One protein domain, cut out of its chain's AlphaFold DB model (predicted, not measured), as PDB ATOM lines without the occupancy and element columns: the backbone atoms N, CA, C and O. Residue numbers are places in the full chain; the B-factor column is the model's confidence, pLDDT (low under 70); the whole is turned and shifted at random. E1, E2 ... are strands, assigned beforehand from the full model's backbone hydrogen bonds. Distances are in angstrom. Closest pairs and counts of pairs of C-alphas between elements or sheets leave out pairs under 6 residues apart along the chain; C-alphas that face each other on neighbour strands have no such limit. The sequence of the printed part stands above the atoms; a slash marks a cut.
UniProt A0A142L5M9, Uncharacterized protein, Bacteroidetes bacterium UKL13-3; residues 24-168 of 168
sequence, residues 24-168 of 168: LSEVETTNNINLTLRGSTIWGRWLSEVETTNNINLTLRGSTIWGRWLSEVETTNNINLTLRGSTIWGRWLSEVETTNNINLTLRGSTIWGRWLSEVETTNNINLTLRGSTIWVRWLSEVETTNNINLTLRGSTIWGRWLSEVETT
ATOM      1  N   LEU A  24     125.288 102.114 105.459       64.19
ATOM      2  CA  LEU A  24     126.131 100.962 105.736       64.19
ATOM      3  C   LEU A  24     125.279  99.969 106.529       64.19
ATOM      4  O   LEU A  24     124.727 100.364 107.559       64.19
ATOM      5  N   SER A  25     125.151  98.735 106.056       69.75
ATOM      6  CA  SER A  25     124.415  97.676 106.753       69.75
ATOM      7  C   SER A  25     125.091  96.326 106.569       69.75
ATOM      8  O   SER A  25     125.514  96.019 105.459       69.75
ATOM      9  N   GLU A  26     125.111  95.542 107.640       71.75
ATOM     10  CA  GLU A  26     125.550  94.147 107.682       71.75
ATOM     11  C   GLU A  26     124.394  93.356 108.304       71.75
ATOM     12  O   GLU A  26     123.925  93.702 109.396       71.75
ATOM     13  N   VAL A  27     123.825  92.416 107.552       73.12
ATOM     14  CA  VAL A  27     122.630  91.659 107.956       73.12
ATOM     15  C   VAL A  27     122.785  90.221 107.495       73.12
ATOM     16  O   VAL A  27     123.023  90.000 106.321       73.12
ATOM     17  N   GLU A  28     122.574  89.246 108.368       74.12
ATOM     18  CA  GLU A  28     122.671  87.829 107.992       74.12
ATOM     19  C   GLU A  28     121.529  87.477 107.015       74.12
ATOM     20  O   GLU A  28     121.741  87.232 105.830       74.12
ATOM     21  N   THR A  29     120.267  87.624 107.439       76.25
ATOM     22  CA  THR A  29     119.116  87.384 106.547       76.25
ATOM     23  C   THR A  29     118.198  88.596 106.391       76.25
ATOM     24  O   THR A  29     117.695  89.159 107.367       76.25
ATOM     25  N   THR A  30     117.866  88.955 105.144       81.50
ATOM     26  CA  THR A  30     116.793  89.912 104.832       81.50
ATOM     27  C   THR A  30     115.707  89.297 103.950       81.50
ATOM     28  O   THR A  30     115.958  88.900 102.814       81.50
ATOM     29  N   ASN A  31     114.446  89.289 104.407       80.38
ATOM     30  CA  ASN A  31     113.368  88.777 103.551       80.38
ATOM     31  C   ASN A  31     113.063  89.743 102.401       80.38
ATOM     32  O   ASN A  31     113.094  89.354 101.237       80.38
ATOM     33  N   ASN A  32     112.771  91.016 102.679       82.75
ATOM     34  CA  ASN A  32     112.517  91.962 101.593       82.75
ATOM     35  C   ASN A  32     113.155  93.326 101.813       82.75
ATOM     36  O   ASN A  32     112.996  93.945 102.864       82.75
ATOM     37  N   ILE A  33     113.758  93.851 100.753       83.00
ATOM     38  CA  ILE A  33     114.185  95.242 100.642       83.00
ATOM     39  C   ILE A  33     113.297  95.916  99.601       83.00
ATOM     40  O   ILE A  33     113.375  95.606  98.417       83.00
ATOM     41  N   ASN A  34     112.450  96.857 100.019       85.50
ATOM     42  CA  ASN A  34     111.606  97.637  99.120       85.50
ATOM     43  C   ASN A  34     111.953  99.126  99.204       85.50
ATOM     44  O   ASN A  34     111.652  99.806 100.188       85.50
ATOM     45  N   LEU A  35     112.513  99.665  98.124       83.94
ATOM     46  CA  LEU A  35     112.832 101.081  97.988       83.94
ATOM     47  C   LEU A  35     111.949 101.716  96.910       83.94
ATOM     48  O   LEU A  35     112.019 101.366  95.735       83.94
ATOM     49  N   THR A  36     111.119 102.684  97.297       90.56
ATOM     50  CA  THR A  36     110.255 103.434  96.377       90.56
ATOM     51  C   THR A  36     110.556 104.925  96.430       90.56
ATOM     52  O   THR A  36     110.294 105.586  97.431       90.56
ATOM     53  N   LEU A  37     111.013 105.493  95.314       88.81
ATOM     54  CA  LEU A  37     111.234 106.933  95.174       88.81
ATOM     55  C   LEU A  37     110.282 107.526  94.144       88.81
ATOM     56  O   LEU A  37     110.183 107.024  93.019       88.81
ATOM     57  N   ARG A  38     109.634 108.639  94.488       94.25
ATOM     58  CA  ARG A  38     108.796 109.398  93.554       94.25
ATOM     59  C   ARG A  38     109.126 110.882  93.581       94.25
ATOM     60  O   ARG A  38     108.898 111.532  94.596       94.25
ATOM     61  N   GLY A  39     109.589 111.424  92.457       92.69
ATOM     62  CA  GLY A  39     109.934 112.845  92.363       92.69
ATOM     63  C   GLY A  39     111.062 113.248  93.312       92.69
ATOM     64  O   GLY A  39     111.096 114.390  93.754       92.69
ATOM     65  N   SER A  40     111.921 112.303  93.700       90.88
ATOM     66  CA  SER A  40     112.970 112.537  94.694       90.88
ATOM     67  C   SER A  40     114.331 112.659  94.026       90.88
ATOM     68  O   SER A  40     114.589 112.022  93.003       90.88
ATOM     69  N   THR A  41     115.222 113.428  94.644       89.31
ATOM     70  CA  THR A  41     116.637 113.485  94.281       89.31
ATOM     71  C   THR A  41     117.461 112.862  95.397       89.31
ATOM     72  O   THR A  41     117.383 113.300  96.542       89.31
ATOM     73  N   ILE A  42     118.256 111.843  95.082       84.31
ATOM     74  CA  ILE A  42     119.168 111.223  96.045       84.31
ATOM     75  C   ILE A  42     120.599 111.394  95.580       84.31
ATOM     76  O   ILE A  42     120.931 111.065  94.445       84.31
ATOM     77  N   TRP A  43     121.436 111.841  96.505       86.19
ATOM     78  CA  TRP A  43     122.878 111.748  96.425       86.19
ATOM     79  C   TRP A  43     123.379 110.819  97.518       86.19
ATOM     80  O   TRP A  43     123.123 111.055  98.698       86.19
ATOM     81  N   GLY A  44     124.092 109.755  97.166       78.62
ATOM     82  CA  GLY A  44     124.552 108.869  98.221       78.62
ATOM     83  C   GLY A  44     125.491 107.749  97.846       78.62
ATOM     84  O   GLY A  44     125.795 107.489  96.681       78.62
ATOM     85  N   ARG A  45     125.970 107.092  98.897       71.88
ATOM     86  CA  ARG A  45     126.652 105.807  98.798       71.88
ATOM     87  C   ARG A  45     125.901 104.785  99.631       71.88
ATOM     88  O   ARG A  45     125.572 105.063 100.783       71.88
ATOM     89  N   TRP A  46     125.661 103.636  99.032       72.62
ATOM     90  CA  TRP A  46     125.084 102.475  99.682       72.62
ATOM     91  C   TRP A  46     126.157 101.397  99.730       72.62
ATOM     92  O   TRP A  46     126.733 101.079  98.688       72.62
ATOM     93  N   LEU A  47     126.462 100.932 100.940       65.06
ATOM     94  CA  LEU A  47     127.303  99.774 101.196       65.06
ATOM     95  C   LEU A  47     126.471  98.755 101.975       65.06
ATOM     96  O   LEU A  47     125.936  99.107 103.028       65.06
ATOM     97  N   SER A  48     126.331  97.547 101.447       71.69
ATOM     98  CA  SER A  48     125.607  96.466 102.115       71.69
ATOM     99  C   SER A  48     126.348  95.148 101.982       71.69
ATOM    100  O   SER A  48     126.768  94.803 100.884       71.69
ATOM    101  N   GLU A  49     126.437  94.428 103.088       71.94
ATOM    102  CA  GLU A  49     126.873  93.037 103.151       71.94
ATOM    103  C   GLU A  49     125.698  92.237 103.713       71.94
ATOM    104  O   GLU A  49     125.143  92.600 104.759       71.94
ATOM    105  N   VAL A  50     125.205  91.264 102.946       72.56
ATOM    106  CA  VAL A  50     124.040  90.464 103.337       72.56
ATOM    107  C   VAL A  50     124.236  89.016 102.931       72.56
ATOM    108  O   VAL A  50     124.367  88.768 101.748       72.56
ATOM    109  N   GLU A  51     124.161  88.050 103.839       75.31
ATOM    110  CA  GLU A  51     124.338  86.635 103.466       75.31
ATOM    111  C   GLU A  51     123.196  86.185 102.538       75.31
ATOM    112  O   GLU A  51     123.396  85.811 101.384       75.31
ATOM    113  N   THR A  52     121.943  86.352 102.976       78.12
ATOM    114  CA  THR A  52     120.775  85.976 102.167       78.12
ATOM    115  C   THR A  52     119.762  87.105 102.022       78.12
ATOM    116  O   THR A  52     119.234  87.638 103.004       78.12
ATOM    117  N   THR A  53     119.381  87.412 100.775       81.62
ATOM    118  CA  THR A  53     118.231  88.273 100.470       81.62
ATOM    119  C   THR A  53     117.178  87.566  99.619       81.62
ATOM    120  O   THR A  53     117.415  87.184  98.473       81.62
ATOM    121  N   ASN A  54     115.942  87.473 100.122       81.88
ATOM    122  CA  ASN A  54     114.859  86.879  99.334       81.88
ATOM    123  C   ASN A  54     114.416  87.800  98.184       81.88
ATOM    124  O   ASN A  54     114.397  87.386  97.027       81.88
ATOM    125  N   ASN A  55     114.067  89.060  98.453       83.38
ATOM    126  CA  ASN A  55     113.679  89.975  97.376       83.38
ATOM    127  C   ASN A  55     114.222  91.389  97.556       83.38
ATOM    128  O   ASN A  55     114.043  92.018  98.599       83.38
ATOM    129  N   ILE A  56     114.755  91.942  96.470       82.94
ATOM    130  CA  ILE A  56     115.112  93.354  96.346       82.94
ATOM    131  C   ILE A  56     114.192  93.989  95.307       82.94
ATOM    132  O   ILE A  56     114.231  93.645  94.129       82.94
ATOM    133  N   ASN A  57     113.377  94.955  95.723       85.25
ATOM    134  CA  ASN A  57     112.487  95.710  94.849       85.25
ATOM    135  C   ASN A  57     112.825  97.202  94.898       85.25
ATOM    136  O   ASN A  57     112.553  97.894  95.881       85.25
ATOM    137  N   LEU A  58     113.342  97.735  93.794       84.38
ATOM    138  CA  LEU A  58     113.634  99.156  93.636       84.38
ATOM    139  C   LEU A  58     112.709  99.773  92.584       84.38
ATOM    140  O   LEU A  58     112.751  99.432  91.403       84.38
ATOM    141  N   THR A  59     111.872 100.720  93.005       91.50
ATOM    142  CA  THR A  59     110.957 101.463  92.133       91.50
ATOM    143  C   THR A  59     111.265 102.953  92.137       91.50
ATOM    144  O   THR A  59     111.131 103.633  93.151       91.50
ATOM    145  N   LEU A  60     111.571 103.494  90.961       89.75
ATOM    146  CA  LEU A  60     111.895 104.903  90.753       89.75
ATOM    147  C   LEU A  60     110.934 105.532  89.754       89.75
ATOM    148  O   LEU A  60     110.840 105.083  88.608       89.75
ATOM    149  N   ARG A  61     110.247 106.605  90.150       95.06
ATOM    150  CA  ARG A  61     109.358 107.361  89.257       95.06
ATOM    151  C   ARG A  61     109.668 108.848  89.280       95.06
ATOM    152  O   ARG A  61     109.437 109.487  90.303       95.06
ATOM    153  N   GLY A  62     110.109 109.402  88.154       94.12
ATOM    154  CA  GLY A  62     110.435 110.828  88.064       94.12
ATOM    155  C   GLY A  62     111.549 111.243  89.023       94.12
ATOM    156  O   GLY A  62     111.548 112.373  89.495       94.12
ATOM    157  N   SER A  63     112.425 110.310  89.397       92.00
ATOM    158  CA  SER A  63     113.444 110.525  90.424       92.00
ATOM    159  C   SER A  63     114.826 110.607  89.794       92.00
ATOM    160  O   SER A  63     115.088 109.979  88.766       92.00
ATOM    161  N   THR A  64     115.720 111.330  90.455       90.00
ATOM    162  CA  THR A  64     117.125 111.439  90.067       90.00
ATOM    163  C   THR A  64     117.991 110.812  91.149       90.00
ATOM    164  O   THR A  64     117.873 111.163  92.319       90.00
ATOM    165  N   ILE A  65     118.870 109.888  90.775       85.31
ATOM    166  CA  ILE A  65     119.843 109.292  91.691       85.31
ATOM    167  C   ILE A  65     121.242 109.583  91.187       85.31
ATOM    168  O   ILE A  65     121.558 109.313  90.030       85.31
ATOM    169  N   TRP A  66     122.079 110.065  92.093       87.19
ATOM    170  CA  TRP A  66     123.515 110.160  91.939       87.19
ATOM    171  C   TRP A  66     124.193 109.365  93.040       87.19
ATOM    172  O   TRP A  66     124.050 109.682  94.219       87.19
ATOM    173  N   GLY A  67     124.939 108.322  92.693       80.12
ATOM    174  CA  GLY A  67     125.543 107.545  93.761       80.12
ATOM    175  C   GLY A  67     126.427 106.388  93.376       80.12
ATOM    176  O   GLY A  67     126.674 106.097  92.206       80.12
ATOM    177  N   ARG A  68     126.935 105.740  94.420       73.81
ATOM    178  CA  ARG A  68     127.629 104.461  94.313       73.81
ATOM    179  C   ARG A  68     126.903 103.422  95.145       73.81
ATOM    180  O   ARG A  68     126.588 103.698  96.297       73.81
ATOM    181  N   TRP A  69     126.678 102.268  94.551       73.69
ATOM    182  CA  TRP A  69     126.204 101.076  95.228       73.69
ATOM    183  C   TRP A  69     127.351 100.080  95.229       73.69
ATOM    184  O   TRP A  69     127.954  99.858  94.177       73.69
ATOM    185  N   LEU A  70     127.677  99.570  96.405       65.81
ATOM    186  CA  LEU A  70     128.573  98.444  96.602       65.81
ATOM    187  C   LEU A  70     127.794  97.444  97.454       65.81
ATOM    188  O   LEU A  70     127.313  97.815  98.525       65.81
ATOM    189  N   SER A  71     127.589  96.244  96.928       71.94
ATOM    190  CA  SER A  71     126.881  95.179  97.626       71.94
ATOM    191  C   SER A  71     127.659  93.883  97.507       71.94
ATOM    192  O   SER A  71     128.111  93.560  96.412       71.94
ATOM    193  N   GLU A  72     127.749  93.159  98.608       72.62
ATOM    194  CA  GLU A  72     128.231  91.782  98.668       72.62
ATOM    195  C   GLU A  72     127.083  90.944  99.224       72.62
ATOM    196  O   GLU A  72     126.494  91.307 100.251       72.62
ATOM    197  N   VAL A  73     126.643  89.945  98.459       73.06
ATOM    198  CA  VAL A  73     125.512  89.095  98.843       73.06
ATOM    199  C   VAL A  73     125.766  87.660  98.431       73.06
ATOM    200  O   VAL A  73     125.844  87.431  97.237       73.06
ATOM    201  N   GLU A  74     125.797  86.677  99.330       76.69
ATOM    202  CA  GLU A  74     125.970  85.280  98.883       76.69
ATOM    203  C   GLU A  74     124.791  84.861  97.994       76.69
ATOM    204  O   GLU A  74     124.949  84.513  96.824       76.69
ATOM    205  N   THR A  75     123.561  84.982  98.506       78.19
ATOM    206  CA  THR A  75     122.376  84.519  97.773       78.19
ATOM    207  C   THR A  75     121.300  85.587  97.631       78.19
ATOM    208  O   THR A  75     120.767  86.116  98.611       78.19
ATOM    209  N   THR A  76     120.876  85.840  96.387       81.94
ATOM    210  CA  THR A  76     119.671  86.626  96.089       81.94
ATOM    211  C   THR A  76     118.643  85.845  95.276       81.94
ATOM    212  O   THR A  76     118.874  85.451  94.133       81.94
ATOM    213  N   ASN A  77     117.425  85.708  95.805       82.06
ATOM    214  CA  ASN A  77     116.356  85.041  95.060       82.06
ATOM    215  C   ASN A  77     115.813  85.921  93.920       82.06
ATOM    216  O   ASN A  77     115.795  85.499  92.764       82.06
ATOM    217  N   ASN A  78     115.380  87.153  94.191       83.06
ATOM    218  CA  ASN A  78     114.890  88.030  93.123       83.06
ATOM    219  C   ASN A  78     115.343  89.480  93.273       83.06
ATOM    220  O   ASN A  78     115.159  90.107  94.317       83.06
ATOM    221  N   ILE A  79     115.794  90.057  92.162       81.81
ATOM    222  CA  ILE A  79     116.055  91.488  92.016       81.81
ATOM    223  C   ILE A  79     115.074  92.062  90.997       81.81
ATOM    224  O   ILE A  79     115.102  91.710  89.821       81.81
ATOM    225  N   ASN A  80     114.227  92.995  91.424       85.44
ATOM    226  CA  ASN A  80     113.305  93.717  90.556       85.44
ATOM    227  C   ASN A  80     113.611  95.215  90.575       85.44
ATOM    228  O   ASN A  80     113.364  95.920  91.558       85.44
ATOM    229  N   LEU A  81     114.075  95.735  89.442       84.50
ATOM    230  CA  LEU A  81     114.387  97.145  89.259       84.50
ATOM    231  C   LEU A  81     113.435  97.773  88.236       84.50
ATOM    232  O   LEU A  81     113.431  97.426  87.058       84.50
ATOM    233  N   THR A  82     112.624  98.736  88.673       91.56
ATOM    234  CA  THR A  82     111.685  99.470  87.814       91.56
ATOM    235  C   THR A  82     111.977 100.965  87.818       91.56
ATOM    236  O   THR A  82     111.789 101.643  88.826       91.56
ATOM    237  N   LEU A  83     112.328 101.516  86.656       89.94
ATOM    238  CA  LEU A  83     112.502 102.954  86.456       89.94
ATOM    239  C   LEU A  83     111.496 103.494  85.445       89.94
ATOM    240  O   LEU A  83     111.404 103.013  84.312       89.94
ATOM    241  N   ARG A  84     110.797 104.566  85.817       95.25
ATOM    242  CA  ARG A  84     109.912 105.315  84.919       95.25
ATOM    243  C   ARG A  84     110.224 106.802  84.951       95.25
ATOM    244  O   ARG A  84     110.009 107.429  85.986       95.25
ATOM    245  N   GLY A  85     110.660 107.367  83.828       94.19
ATOM    246  CA  GLY A  85     110.974 108.795  83.739       94.19
ATOM    247  C   GLY A  85     112.071 109.223  84.713       94.19
ATOM    248  O   GLY A  85     112.028 110.340  85.210       94.19
ATOM    249  N   SER A  86     112.971 108.309  85.076       92.38
ATOM    250  CA  SER A  86     113.973 108.533  86.119       92.38
ATOM    251  C   SER A  86     115.366 108.612  85.514       92.38
ATOM    252  O   SER A  86     115.634 107.998  84.479       92.38
ATOM    253  N   THR A  87     116.260 109.319  86.194       90.19
ATOM    254  CA  THR A  87     117.664 109.442  85.803       90.19
ATOM    255  C   THR A  87     118.546 108.820  86.873       90.19
ATOM    256  O   THR A  87     118.446 109.177  88.044       90.19
ATOM    257  N   ILE A  88     119.432 107.910  86.482       85.88
ATOM    258  CA  ILE A  88     120.478 107.378  87.359       85.88
ATOM    259  C   ILE A  88     121.837 107.759  86.793       85.88
ATOM    260  O   ILE A  88     122.130 107.494  85.630       85.88
ATOM    261  N   TRP A  89     122.672 108.324  87.652       87.44
ATOM    262  CA  TRP A  89     124.095 108.512  87.439       87.44
ATOM    263  C   TRP A  89     124.861 107.803  88.545       87.44
ATOM    264  O   TRP A  89     124.710 108.126  89.722       87.44
ATOM    265  N   GLY A  90     125.691 106.823  88.206       80.88
ATOM    266  CA  GLY A  90     126.383 106.127  89.276       80.88
ATOM    267  C   GLY A  90     127.291 104.987  88.893       80.88
ATOM    268  O   GLY A  90     127.516 104.677  87.725       80.88
ATOM    269  N   ARG A  91     127.845 104.375  89.933       73.50
ATOM    270  CA  ARG A  91     128.564 103.112  89.825       73.50
ATOM    271  C   ARG A  91     127.861 102.068  90.668       73.50
ATOM    272  O   ARG A  91     127.507 102.364  91.803       73.50
ATOM    273  N   TRP A  92     127.688 100.898  90.092       73.12
ATOM    274  CA  TRP A  92     127.205  99.712  90.769       73.12
ATOM    275  C   TRP A  92     128.355  98.721  90.767       73.12
ATOM    276  O   TRP A  92     128.944  98.478  89.714       73.12
ATOM    277  N   LEU A  93     128.726  98.266  91.954       64.50
ATOM    278  CA  LEU A  93     129.604  97.134  92.169       64.50
ATOM    279  C   LEU A  93     128.770  96.111  92.937       64.50
ATOM    280  O   LEU A  93     128.186  96.474  93.960       64.50
ATOM    281  N   SER A  94     128.672  94.898  92.422       71.31
ATOM    282  CA  SER A  94     128.002  93.805  93.112       71.31
ATOM    283  C   SER A  94     128.865  92.563  93.011       71.31
ATOM    284  O   SER A  94     129.314  92.242  91.913       71.31
ATOM    285  N   GLU A  95     129.050  91.887  94.128       70.19
ATOM    286  CA  GLU A  95     129.576  90.528  94.189       70.19
ATOM    287  C   GLU A  95     128.446  89.659  94.728       70.19
ATOM    288  O   GLU A  95     127.850  89.995  95.759       70.19
ATOM    289  N   VAL A  96     128.024  88.670  93.939       71.38
ATOM    290  CA  VAL A  96     126.910  87.794  94.302       71.38
ATOM    291  C   VAL A  96     127.204  86.364  93.899       71.38
ATOM    292  O   VAL A  96     127.275  86.117  92.709       71.38
ATOM    293  N   GLU A  97     127.284  85.400  94.815       75.31
ATOM    294  CA  GLU A  97     127.518  84.006  94.396       75.31
ATOM    295  C   GLU A  97     126.351  83.512  93.530       75.31
ATOM    296  O   GLU A  97     126.516  83.136  92.369       75.31
ATOM    297  N   THR A  98     125.120  83.605  94.040       76.19
ATOM    298  CA  THR A  98     123.945  83.086  93.330       76.19
ATOM    299  C   THR A  98     122.815  84.101  93.221       76.19
ATOM    300  O   THR A  98     122.288  84.608  94.213       76.19
ATOM    301  N   THR A  99     122.346  84.335  91.989       80.00
ATOM    302  CA  THR A  99     121.094  85.054  91.720       80.00
ATOM    303  C   THR A  99     120.090  84.213  90.936       80.00
ATOM    304  O   THR A  99     120.321  83.824  89.791       80.00
ATOM    305  N   ASN A 100     118.892  84.008  91.490       80.88
ATOM    306  CA  ASN A 100     117.854  83.262  90.775       80.88
ATOM    307  C   ASN A 100     117.215  84.091  89.648       80.88
ATOM    308  O   ASN A 100     117.189  83.656  88.498       80.88
ATOM    309  N   ASN A 101     116.706  85.293  89.926       81.12
ATOM    310  CA  ASN A 101     116.112  86.124  88.875       81.12
ATOM    311  C   ASN A 101     116.481  87.603  88.987       81.12
ATOM    312  O   ASN A 101     116.323  88.226  90.038       81.12
ATOM    313  N   ILE A 102     116.825  88.198  87.848       79.94
ATOM    314  CA  ILE A 102     116.995  89.642  87.685       79.94
ATOM    315  C   ILE A 102     115.962  90.151  86.685       79.94
ATOM    316  O   ILE A 102     115.967  89.774  85.516       79.94
ATOM    317  N   ASN A 103     115.096  91.066  87.114       83.69
ATOM    318  CA  ASN A 103     114.123  91.738  86.261       83.69
ATOM    319  C   ASN A 103     114.380  93.247  86.239       83.69
ATOM    320  O   ASN A 103     114.126  93.961  87.214       83.69
ATOM    321  N   LEU A 104     114.807  93.765  85.090       84.00
ATOM    322  CA  LEU A 104     114.997  95.193  84.854       84.00
ATOM    323  C   LEU A 104     113.923  95.730  83.914       84.00
ATOM    324  O   LEU A 104     113.788  95.289  82.776       84.00
ATOM    325  N   THR A 105     113.195  96.756  84.345       90.81
ATOM    326  CA  THR A 105     112.250  97.485  83.497       90.81
ATOM    327  C   THR A 105     112.569  98.973  83.481       90.81
ATOM    328  O   THR A 105     112.360  99.674  84.473       90.81
ATOM    329  N   LEU A 106     112.975  99.491  82.320       89.00
ATOM    330  CA  LEU A 106     113.176 100.920  82.082       89.00
ATOM    331  C   LEU A 106     112.132 101.451  81.098       89.00
ATOM    332  O   LEU A 106     111.919 100.899  80.014       89.00
ATOM    333  N   ARG A 107     111.467 102.548  81.471       94.69
ATOM    334  CA  ARG A 107     110.548 103.287  80.597       94.69
ATOM    335  C   ARG A 107     110.840 104.780  80.631       94.69
ATOM    336  O   ARG A 107     110.633 105.401  81.670       94.69
ATOM    337  N   GLY A 108     111.251 105.358  79.504       93.44
ATOM    338  CA  GLY A 108     111.545 106.792  79.418       93.44
ATOM    339  C   GLY A 108     112.649 107.236  80.377       93.44
ATOM    340  O   GLY A 108     112.588 108.348  80.883       93.44
ATOM    341  N   SER A 109     113.571 106.338  80.727       91.81
ATOM    342  CA  SER A 109     114.566 106.575  81.773       91.81
ATOM    343  C   SER A 109     115.961 106.693  81.176       91.81
ATOM    344  O   SER A 109     116.245 106.112  80.127       91.81
ATOM    345  N   THR A 110     116.831 107.409  81.881       89.44
ATOM    346  CA  THR A 110     118.230 107.580  81.496       89.44
ATOM    347  C   THR A 110     119.128 106.948  82.545       89.44
ATOM    348  O   THR A 110     119.004 107.244  83.731       89.44
ATOM    349  N   ILE A 111     120.050 106.090  82.120       84.94
ATOM    350  CA  ILE A 111     121.082 105.526  82.992       84.94
ATOM    351  C   ILE A 111     122.446 105.887  82.426       84.94
ATOM    352  O   ILE A 111     122.716 105.642  81.252       84.94
ATOM    353  N   TRP A 112     123.308 106.435  83.274       86.00
ATOM    354  CA  TRP A 112     124.703 106.702  82.966       86.00
ATOM    355  C   TRP A 112     125.588 106.123  84.063       86.00
ATOM    356  O   TRP A 112     125.406 106.437  85.243       86.00
ATOM    357  N   GLY A 113     126.548 105.270  83.719       80.06
ATOM    358  CA  GLY A 113     127.361 104.689  84.774       80.06
ATOM    359  C   GLY A 113     128.307 103.569  84.406       80.06
ATOM    360  O   GLY A 113     128.604 103.293  83.247       80.06
ATOM    361  N   ARG A 114     128.803 102.921  85.454       69.56
ATOM    362  CA  ARG A 114     129.524 101.653  85.353       69.56
ATOM    363  C   ARG A 114     128.821 100.623  86.207       69.56
ATOM    364  O   ARG A 114     128.420 100.952  87.320       69.56
ATOM    365  N   TRP A 115     128.697  99.429  85.669       70.62
ATOM    366  CA  TRP A 115     128.244  98.259  86.389       70.62
ATOM    367  C   TRP A 115     129.401  97.271  86.351       70.62
ATOM    368  O   TRP A 115     129.891  96.942  85.270       70.62
ATOM    369  N   LEU A 116     129.897  96.925  87.529       58.81
ATOM    370  CA  LEU A 116     130.801  95.809  87.734       58.81
ATOM    371  C   LEU A 116     129.992  94.768  88.500       58.81
ATOM    372  O   LEU A 116     129.435  95.110  89.544       58.81
ATOM    373  N   SER A 117     129.875  93.571  87.952       68.06
ATOM    374  CA  SER A 117     129.209  92.464  88.624       68.06
ATOM    375  C   SER A 117     130.097  91.243  88.524       68.06
ATOM    376  O   SER A 117     130.503  90.891  87.420       68.06
ATOM    377  N   GLU A 118     130.379  90.619  89.649       64.44
ATOM    378  CA  GLU A 118     130.926  89.269  89.706       64.44
ATOM    379  C   GLU A 118     129.796  88.392  90.224       64.44
ATOM    380  O   GLU A 118     129.214  88.694  91.270       64.44
ATOM    381  N   VAL A 119     129.354  87.446  89.396       66.06
ATOM    382  CA  VAL A 119     128.253  86.552  89.748       66.06
ATOM    383  C   VAL A 119     128.585  85.134  89.339       66.06
ATOM    384  O   VAL A 119     128.642  84.879  88.145       66.06
ATOM    385  N   GLU A 120     128.736  84.193  90.269       68.00
ATOM    386  CA  GLU A 120     129.029  82.804  89.874       68.00
ATOM    387  C   GLU A 120     127.860  82.234  89.060       68.00
ATOM    388  O   GLU A 120     128.018  81.775  87.929       68.00
ATOM    389  N   THR A 121     126.634  82.346  89.576       70.12
ATOM    390  CA  THR A 121     125.458  81.748  88.935       70.12
ATOM    391  C   THR A 121     124.291  82.717  88.808       70.12
ATOM    392  O   THR A 121     123.778  83.245  89.795       70.12
ATOM    393  N   THR A 122     123.785  82.900  87.582       75.75
ATOM    394  CA  THR A 122     122.491  83.559  87.338       75.75
ATOM    395  C   THR A 122     121.514  82.667  86.578       75.75
ATOM    396  O   THR A 122     121.729  82.319  85.419       75.75
ATOM    397  N   ASN A 123     120.353  82.373  87.167       76.38
ATOM    398  CA  ASN A 123     119.358  81.543  86.481       76.38
ATOM    399  C   ASN A 123     118.628  82.310  85.366       76.38
ATOM    400  O   ASN A 123     118.654  81.885  84.211       76.38
ATOM    401  N   ASN A 124     117.993  83.449  85.656       77.00
ATOM    402  CA  ASN A 124     117.283  84.208  84.622       77.00
ATOM    403  C   ASN A 124     117.520  85.716  84.702       77.00
ATOM    404  O   ASN A 124     117.374  86.338  85.753       77.00
ATOM    405  N   ILE A 125     117.745  86.328  83.540       76.62
ATOM    406  CA  ILE A 125     117.811  87.781  83.375       76.62
ATOM    407  C   ILE A 125     116.728  88.224  82.390       76.62
ATOM    408  O   ILE A 125     116.738  87.841  81.223       76.62
ATOM    409  N   ASN A 126     115.818  89.093  82.824       81.00
ATOM    410  CA  ASN A 126     114.808  89.722  81.976       81.00
ATOM    411  C   ASN A 126     115.010  91.239  81.936       81.00
ATOM    412  O   ASN A 126     114.822  91.945  82.928       81.00
ATOM    413  N   LEU A 127     115.327  91.771  80.759       81.12
ATOM    414  CA  LEU A 127     115.570  93.192  80.533       81.12
ATOM    415  C   LEU A 127     114.512  93.757  79.580       81.12
ATOM    416  O   LEU A 127     114.409  93.360  78.423       81.12
ATOM    417  N   THR A 128     113.735  94.735  80.041       89.25
ATOM    418  CA  THR A 128     112.743  95.448  79.228       89.25
ATOM    419  C   THR A 128     113.051  96.934  79.176       89.25
ATOM    420  O   THR A 128     112.948  97.640  80.179       89.25
ATOM    421  N   LEU A 129     113.341  97.442  77.981       87.06
ATOM    422  CA  LEU A 129     113.743  98.824  77.741       87.06
ATOM    423  C   LEU A 129     112.811  99.486  76.729       87.06
ATOM    424  O   LEU A 129     112.804  99.138  75.547       87.06
ATOM    425  N   ARG A 130     112.051 100.494  77.166       93.25
ATOM    426  CA  ARG A 130     111.183 101.293  76.285       93.25
ATOM    427  C   ARG A 130     111.532 102.773  76.353       93.25
ATOM    428  O   ARG A 130     111.480 103.350  77.438       93.25
ATOM    429  N   GLY A 131     111.833 103.406  75.222       91.75
ATOM    430  CA  GLY A 131     112.096 104.849  75.172       91.75
ATOM    431  C   GLY A 131     113.241 105.300  76.081       91.75
ATOM    432  O   GLY A 131     113.181 106.406  76.599       91.75
ATOM    433  N   SER A 132     114.180 104.411  76.412       89.94
ATOM    434  CA  SER A 132     115.194 104.661  77.443       89.94
ATOM    435  C   SER A 132     116.571 104.836  76.822       89.94
ATOM    436  O   SER A 132     116.870 104.234  75.790       89.94
ATOM    437  N   THR A 133     117.413 105.626  77.477       87.81
ATOM    438  CA  THR A 133     118.798 105.849  77.063       87.81
ATOM    439  C   THR A 133     119.724 105.268  78.112       87.81
ATOM    440  O   THR A 133     119.641 105.617  79.287       87.81
ATOM    441  N   ILE A 134     120.619 104.382  77.697       82.31
ATOM    442  CA  ILE A 134     121.591 103.760  78.589       82.31
ATOM    443  C   ILE A 134     122.983 104.043  78.047       82.31
ATOM    444  O   ILE A 134     123.279 103.715  76.901       82.31
ATOM    445  N   TRP A 135     123.834 104.630  78.881       83.19
ATOM    446  CA  TRP A 135     125.255 104.782  78.615       83.19
ATOM    447  C   TRP A 135     126.061 104.132  79.734       83.19
ATOM    448  O   TRP A 135     126.096 104.623  80.863       83.19
ATOM    449  N   VAL A 136     126.664 102.985  79.454       72.88
ATOM    450  CA  VAL A 136     127.161 102.123  80.526       72.88
ATOM    451  C   VAL A 136     128.364 101.302  80.094       72.88
ATOM    452  O   VAL A 136     128.440 100.809  78.973       72.88
ATOM    453  N   ARG A 137     129.336 101.151  80.992       67.06
ATOM    454  CA  ARG A 137     130.333 100.080  80.877       67.06
ATOM    455  C   ARG A 137     129.909  98.957  81.804       67.06
ATOM    456  O   ARG A 137     129.837  99.202  83.007       67.06
ATOM    457  N   TRP A 138     129.641  97.797  81.222       66.69
ATOM    458  CA  TRP A 138     129.438  96.551  81.944       66.69
ATOM    459  C   TRP A 138     130.758  95.793  81.929       66.69
ATOM    460  O   TRP A 138     131.307  95.531  80.855       66.69
ATOM    461  N   LEU A 139     131.282  95.522  83.115       56.47
ATOM    462  CA  LEU A 139     132.244  94.455  83.331       56.47
ATOM    463  C   LEU A 139     131.470  93.399  84.113       56.47
ATOM    464  O   LEU A 139     130.997  93.707  85.206       56.47
ATOM    465  N   SER A 140     131.241  92.242  83.511       64.12
ATOM    466  CA  SER A 140     130.545  91.150  84.179       64.12
ATOM    467  C   SER A 140     131.403  89.910  84.068       64.12
ATOM    468  O   SER A 140     131.702  89.501  82.952       64.12
ATOM    469  N   GLU A 141     131.780  89.335  85.191       60.09
ATOM    470  CA  GLU A 141     132.282  87.968  85.232       60.09
ATOM    471  C   GLU A 141     131.101  87.123  85.682       60.09
ATOM    472  O   GLU A 141     130.522  87.384  86.738       60.09
ATOM    473  N   VAL A 142     130.622  86.262  84.783       62.41
ATOM    474  CA  VAL A 142     129.517  85.361  85.096       62.41
ATOM    475  C   VAL A 142     129.903  83.968  84.675       62.41
ATOM    476  O   VAL A 142     130.012  83.713  83.475       62.41
ATOM    477  N   GLU A 143     130.084  83.085  85.649       64.12
ATOM    478  CA  GLU A 143     130.496  81.711  85.375       64.12
ATOM    479  C   GLU A 143     129.367  80.982  84.640       64.12
ATOM    480  O   GLU A 143     129.563  80.440  83.555       64.12
ATOM    481  N   THR A 144     128.130  81.081  85.142       66.06
ATOM    482  CA  THR A 144     126.975  80.425  84.524       66.06
ATOM    483  C   THR A 144     125.760  81.343  84.382       66.06
ATOM    484  O   THR A 144     125.337  82.052  85.299       66.06
ATOM    485  N   THR A 145     125.148  81.339  83.191       72.50
ATOM    486  CA  THR A 145     123.834  81.958  82.959       72.50
ATOM    487  C   THR A 145     122.916  81.029  82.185       72.50
ATOM    488  O   THR A 145     123.231  80.653  81.058       72.50
ATOM    489  N   ASN A 146     121.738  80.730  82.743       74.69
ATOM    490  CA  ASN A 146     120.793  79.821  82.091       74.69
ATOM    491  C   ASN A 146     119.940  80.521  81.019       74.69
ATOM    492  O   ASN A 146     119.893  80.055  79.883       74.69
ATOM    493  N   ASN A 147     119.280  81.646  81.331       75.12
ATOM    494  CA  ASN A 147     118.442  82.359  80.357       75.12
ATOM    495  C   ASN A 147     118.594  83.882  80.402       75.12
ATOM    496  O   ASN A 147     118.558  84.506  81.464       75.12
ATOM    497  N   ILE A 148     118.615  84.500  79.217       73.31
ATOM    498  CA  ILE A 148     118.581  85.957  79.045       73.31
ATOM    499  C   ILE A 148     117.464  86.336  78.067       73.31
ATOM    500  O   ILE A 148     117.497  85.971  76.895       73.31
ATOM    501  N   ASN A 149     116.510  87.146  78.527       78.62
ATOM    502  CA  ASN A 149     115.463  87.740  77.701       78.62
ATOM    503  C   ASN A 149     115.637  89.255  77.615       78.62
ATOM    504  O   ASN A 149     115.589  89.965  78.621       78.62
ATOM    505  N   LEU A 150     115.754  89.775  76.392       81.50
ATOM    506  CA  LEU A 150     115.912  91.202  76.130       81.50
ATOM    507  C   LEU A 150     114.787  91.727  75.234       81.50
ATOM    508  O   LEU A 150     114.589  91.270  74.114       81.50
ATOM    509  N   THR A 151     114.073  92.749  75.706       87.75
ATOM    510  CA  THR A 151     113.070  93.487  74.931       87.75
ATOM    511  C   THR A 151     113.472  94.952  74.802       87.75
ATOM    512  O   THR A 151     113.487  95.688  75.790       87.75
ATOM    513  N   LEU A 152     113.717  95.408  73.571       85.12
ATOM    514  CA  LEU A 152     114.066  96.794  73.247       85.12
ATOM    515  C   LEU A 152     112.986  97.439  72.373       85.12
ATOM    516  O   LEU A 152     112.608  96.899  71.339       85.12
ATOM    517  N   ARG A 153     112.509  98.631  72.748       90.19
ATOM    518  CA  ARG A 153     111.607  99.428  71.903       90.19
ATOM    519  C   ARG A 153     111.920 100.915  71.990       90.19
ATOM    520  O   ARG A 153     111.642 101.538  73.013       90.19
ATOM    521  N   GLY A 154     112.431 101.485  70.898       87.19
ATOM    522  CA  GLY A 154     112.764 102.913  70.819       87.19
ATOM    523  C   GLY A 154     113.771 103.348  71.884       87.19
ATOM    524  O   GLY A 154     113.652 104.443  72.415       87.19
ATOM    525  N   SER A 155     114.684 102.453  72.263       87.81
ATOM    526  CA  SER A 155     115.699 102.693  73.287       87.81
ATOM    527  C   SER A 155     117.074 102.734  72.639       87.81
ATOM    528  O   SER A 155     117.316 102.017  71.668       87.81
ATOM    529  N   THR A 156     117.974 103.524  73.211       85.38
ATOM    530  CA  THR A 156     119.355 103.652  72.745       85.38
ATOM    531  C   THR A 156     120.288 103.136  73.825       85.38
ATOM    532  O   THR A 156     120.200 103.558  74.980       85.38
ATOM    533  N   ILE A 157     121.193 102.236  73.452       80.25
ATOM    534  CA  ILE A 157     122.205 101.687  74.352       80.25
ATOM    535  C   ILE A 157     123.571 101.993  73.759       80.25
ATOM    536  O   ILE A 157     123.855 101.642  72.618       80.25
ATOM    537  N   TRP A 158     124.409 102.641  74.554       79.44
ATOM    538  CA  TRP A 158     125.810 102.888  74.266       79.44
ATOM    539  C   TRP A 158     126.637 102.305  75.394       79.44
ATOM    540  O   TRP A 158     126.435 102.622  76.564       79.44
ATOM    541  N   GLY A 159     127.584 101.444  75.063       70.31
ATOM    542  CA  GLY A 159     128.362 100.812  76.103       70.31
ATOM    543  C   GLY A 159     129.389  99.841  75.586       70.31
ATOM    544  O   GLY A 159     129.330  99.404  74.441       70.31
ATOM    545  N   ARG A 160     130.335  99.512  76.461       60.53
ATOM    546  CA  ARG A 160     131.172  98.329  76.293       60.53
ATOM    547  C   ARG A 160     130.657  97.270  77.247       60.53
ATOM    548  O   ARG A 160     130.512  97.558  78.434       60.53
ATOM    549  N   TRP A 161     130.397  96.101  76.688       60.28
ATOM    550  CA  TRP A 161     130.232  94.863  77.423       60.28
ATOM    551  C   TRP A 161     131.554  94.119  77.333       60.28
ATOM    552  O   TRP A 161     132.080  93.914  76.240       60.28
ATOM    553  N   LEU A 162     132.119  93.825  78.490       52.09
ATOM    554  CA  LEU A 162     133.238  92.918  78.660       52.09
ATOM    555  C   LEU A 162     132.689  91.825  79.566       52.09
ATOM    556  O   LEU A 162     132.366  92.107  80.721       52.09
ATOM    557  N   SER A 163     132.481  90.654  78.983       56.06
ATOM    558  CA  SER A 163     132.006  89.471  79.684       56.06
ATOM    559  C   SER A 163     132.949  88.320  79.401       56.06
ATOM    560  O   SER A 163     133.190  88.018  78.229       56.06
ATOM    561  N   GLU A 164     133.450  87.704  80.459       48.47
ATOM    562  CA  GLU A 164     134.054  86.380  80.420       48.47
ATOM    563  C   GLU A 164     132.972  85.423  80.927       48.47
ATOM    564  O   GLU A 164     132.369  85.664  81.973       48.47
ATOM    565  N   VAL A 165     132.606  84.457  80.086       51.78
ATOM    566  CA  VAL A 165     131.641  83.405  80.413       51.78
ATOM    567  C   VAL A 165     132.373  82.105  80.154       51.78
ATOM    568  O   VAL A 165     132.636  81.778  78.991       51.78
ATOM    569  N   GLU A 166     132.743  81.393  81.212       48.19
ATOM    570  CA  GLU A 166     133.279  80.044  81.080       48.19
ATOM    571  C   GLU A 166     132.115  79.087  80.817       48.19
ATOM    572  O   GLU A 166     131.354  78.710  81.699       48.19
ATOM    573  N   THR A 167     131.931  78.708  79.554       39.62
ATOM    574  CA  THR A 167     130.996  77.632  79.221       39.62
ATOM    575  C   THR A 167     131.622  76.301  79.640       39.62
ATOM    576  O   THR A 167     132.578  75.868  78.990       39.62
ATOM    577  N   THR A 168     131.101  75.670  80.695       41.22
ATOM    578  CA  THR A 168     131.391  74.266  81.041       41.22
ATOM    579  C   THR A 168     130.494  73.285  80.292       41.22
ATOM    580  O   THR A 168     129.330  73.633  79.979       41.22
TER     581      THR A 168
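This is residues 24 to 168 of the 168 residues of an uncharacterized protein of Bacteroidetes bacterium UKL13-3 (UniProt A0A142L5M9). The chain is wound in stacked turns, a solenoid of parallel strands: each of E2 to E6 folds back sharply on itself and, with a two-residue link, goes once round the coil, so that each turn lies on the one before. E1 makes the partial first turn, E7 the partial last one, and residues 165 to 168 trail on from E7 as a short tail. The printed part has 145 residues, with no named helix and seven named strands, in the order E1 E2 E3 E4 E5 E6 E7 both along the chain and across the one sheet. The class is all strand. The whole is compact, with a radius of gyration of the C-alphas of 14.6 A and spans of 37 by 33 by 20 A.

Find C-alpha 24 at (126.131, 100.962, 105.736), where E1 begins; it covers residues 24 to 38, 22.8 A from first to last C-alpha, and bends by 138 degrees at residue 28. E2, residues 41 to 61, starts at C-alpha 41 (116.637, 113.485, 94.281) and bends by 169 degrees at residue 46; its 21 residues end 10.8 A from their start. Look for the same 10.8 A in E3, residues 64 to 84, E4, residues 87 to 107, and E5, residues 110 to 130, which bend at residues 69, 92 and 115. E6, residues 133 to 153, measures 10.9 A and bends by 167 degrees at residue 137. E7, residues 156 to 164, bends by 55 degrees at residue 159 and runs 23.9 A to C-alpha 164 at (134.054, 86.380, 80.420).

Start at the edge strand E1, parallel to E2: C-alphas 24 and 47 face each other at 4.8 A, and N 33 and O 55 are within hydrogen-bond range at 2.8 A. From E2, step to its parallel neighbour E3, where N 42 and O 64 are 2.9 A apart. E3 and E4 are parallel, with N 89 and O 65 at 2.8 A. E4 and E5 are parallel, with N 99 and O 121 at 2.8 A. E5 and E6 are parallel, with N 135 and O 111 at 2.8 A. The other edge strand, E7, is parallel to E6, with N 158 and O 134 at 2.8 A. E1 and E4 are apart, as are E4 and E7. The sheet is twisted, its C-alphas lying up to 10.2 A off its best plane.

The two C-alphas farthest apart are those of Gly 39 and Thr 168, 45.6 A. The printed part has no cut, and its six links are tight. Thr 168 is the chain's last residue. Mean pLDDT of the printed part is 78.1; 28 residues are under 70, among them residues 137 to 144 and 160 to 168.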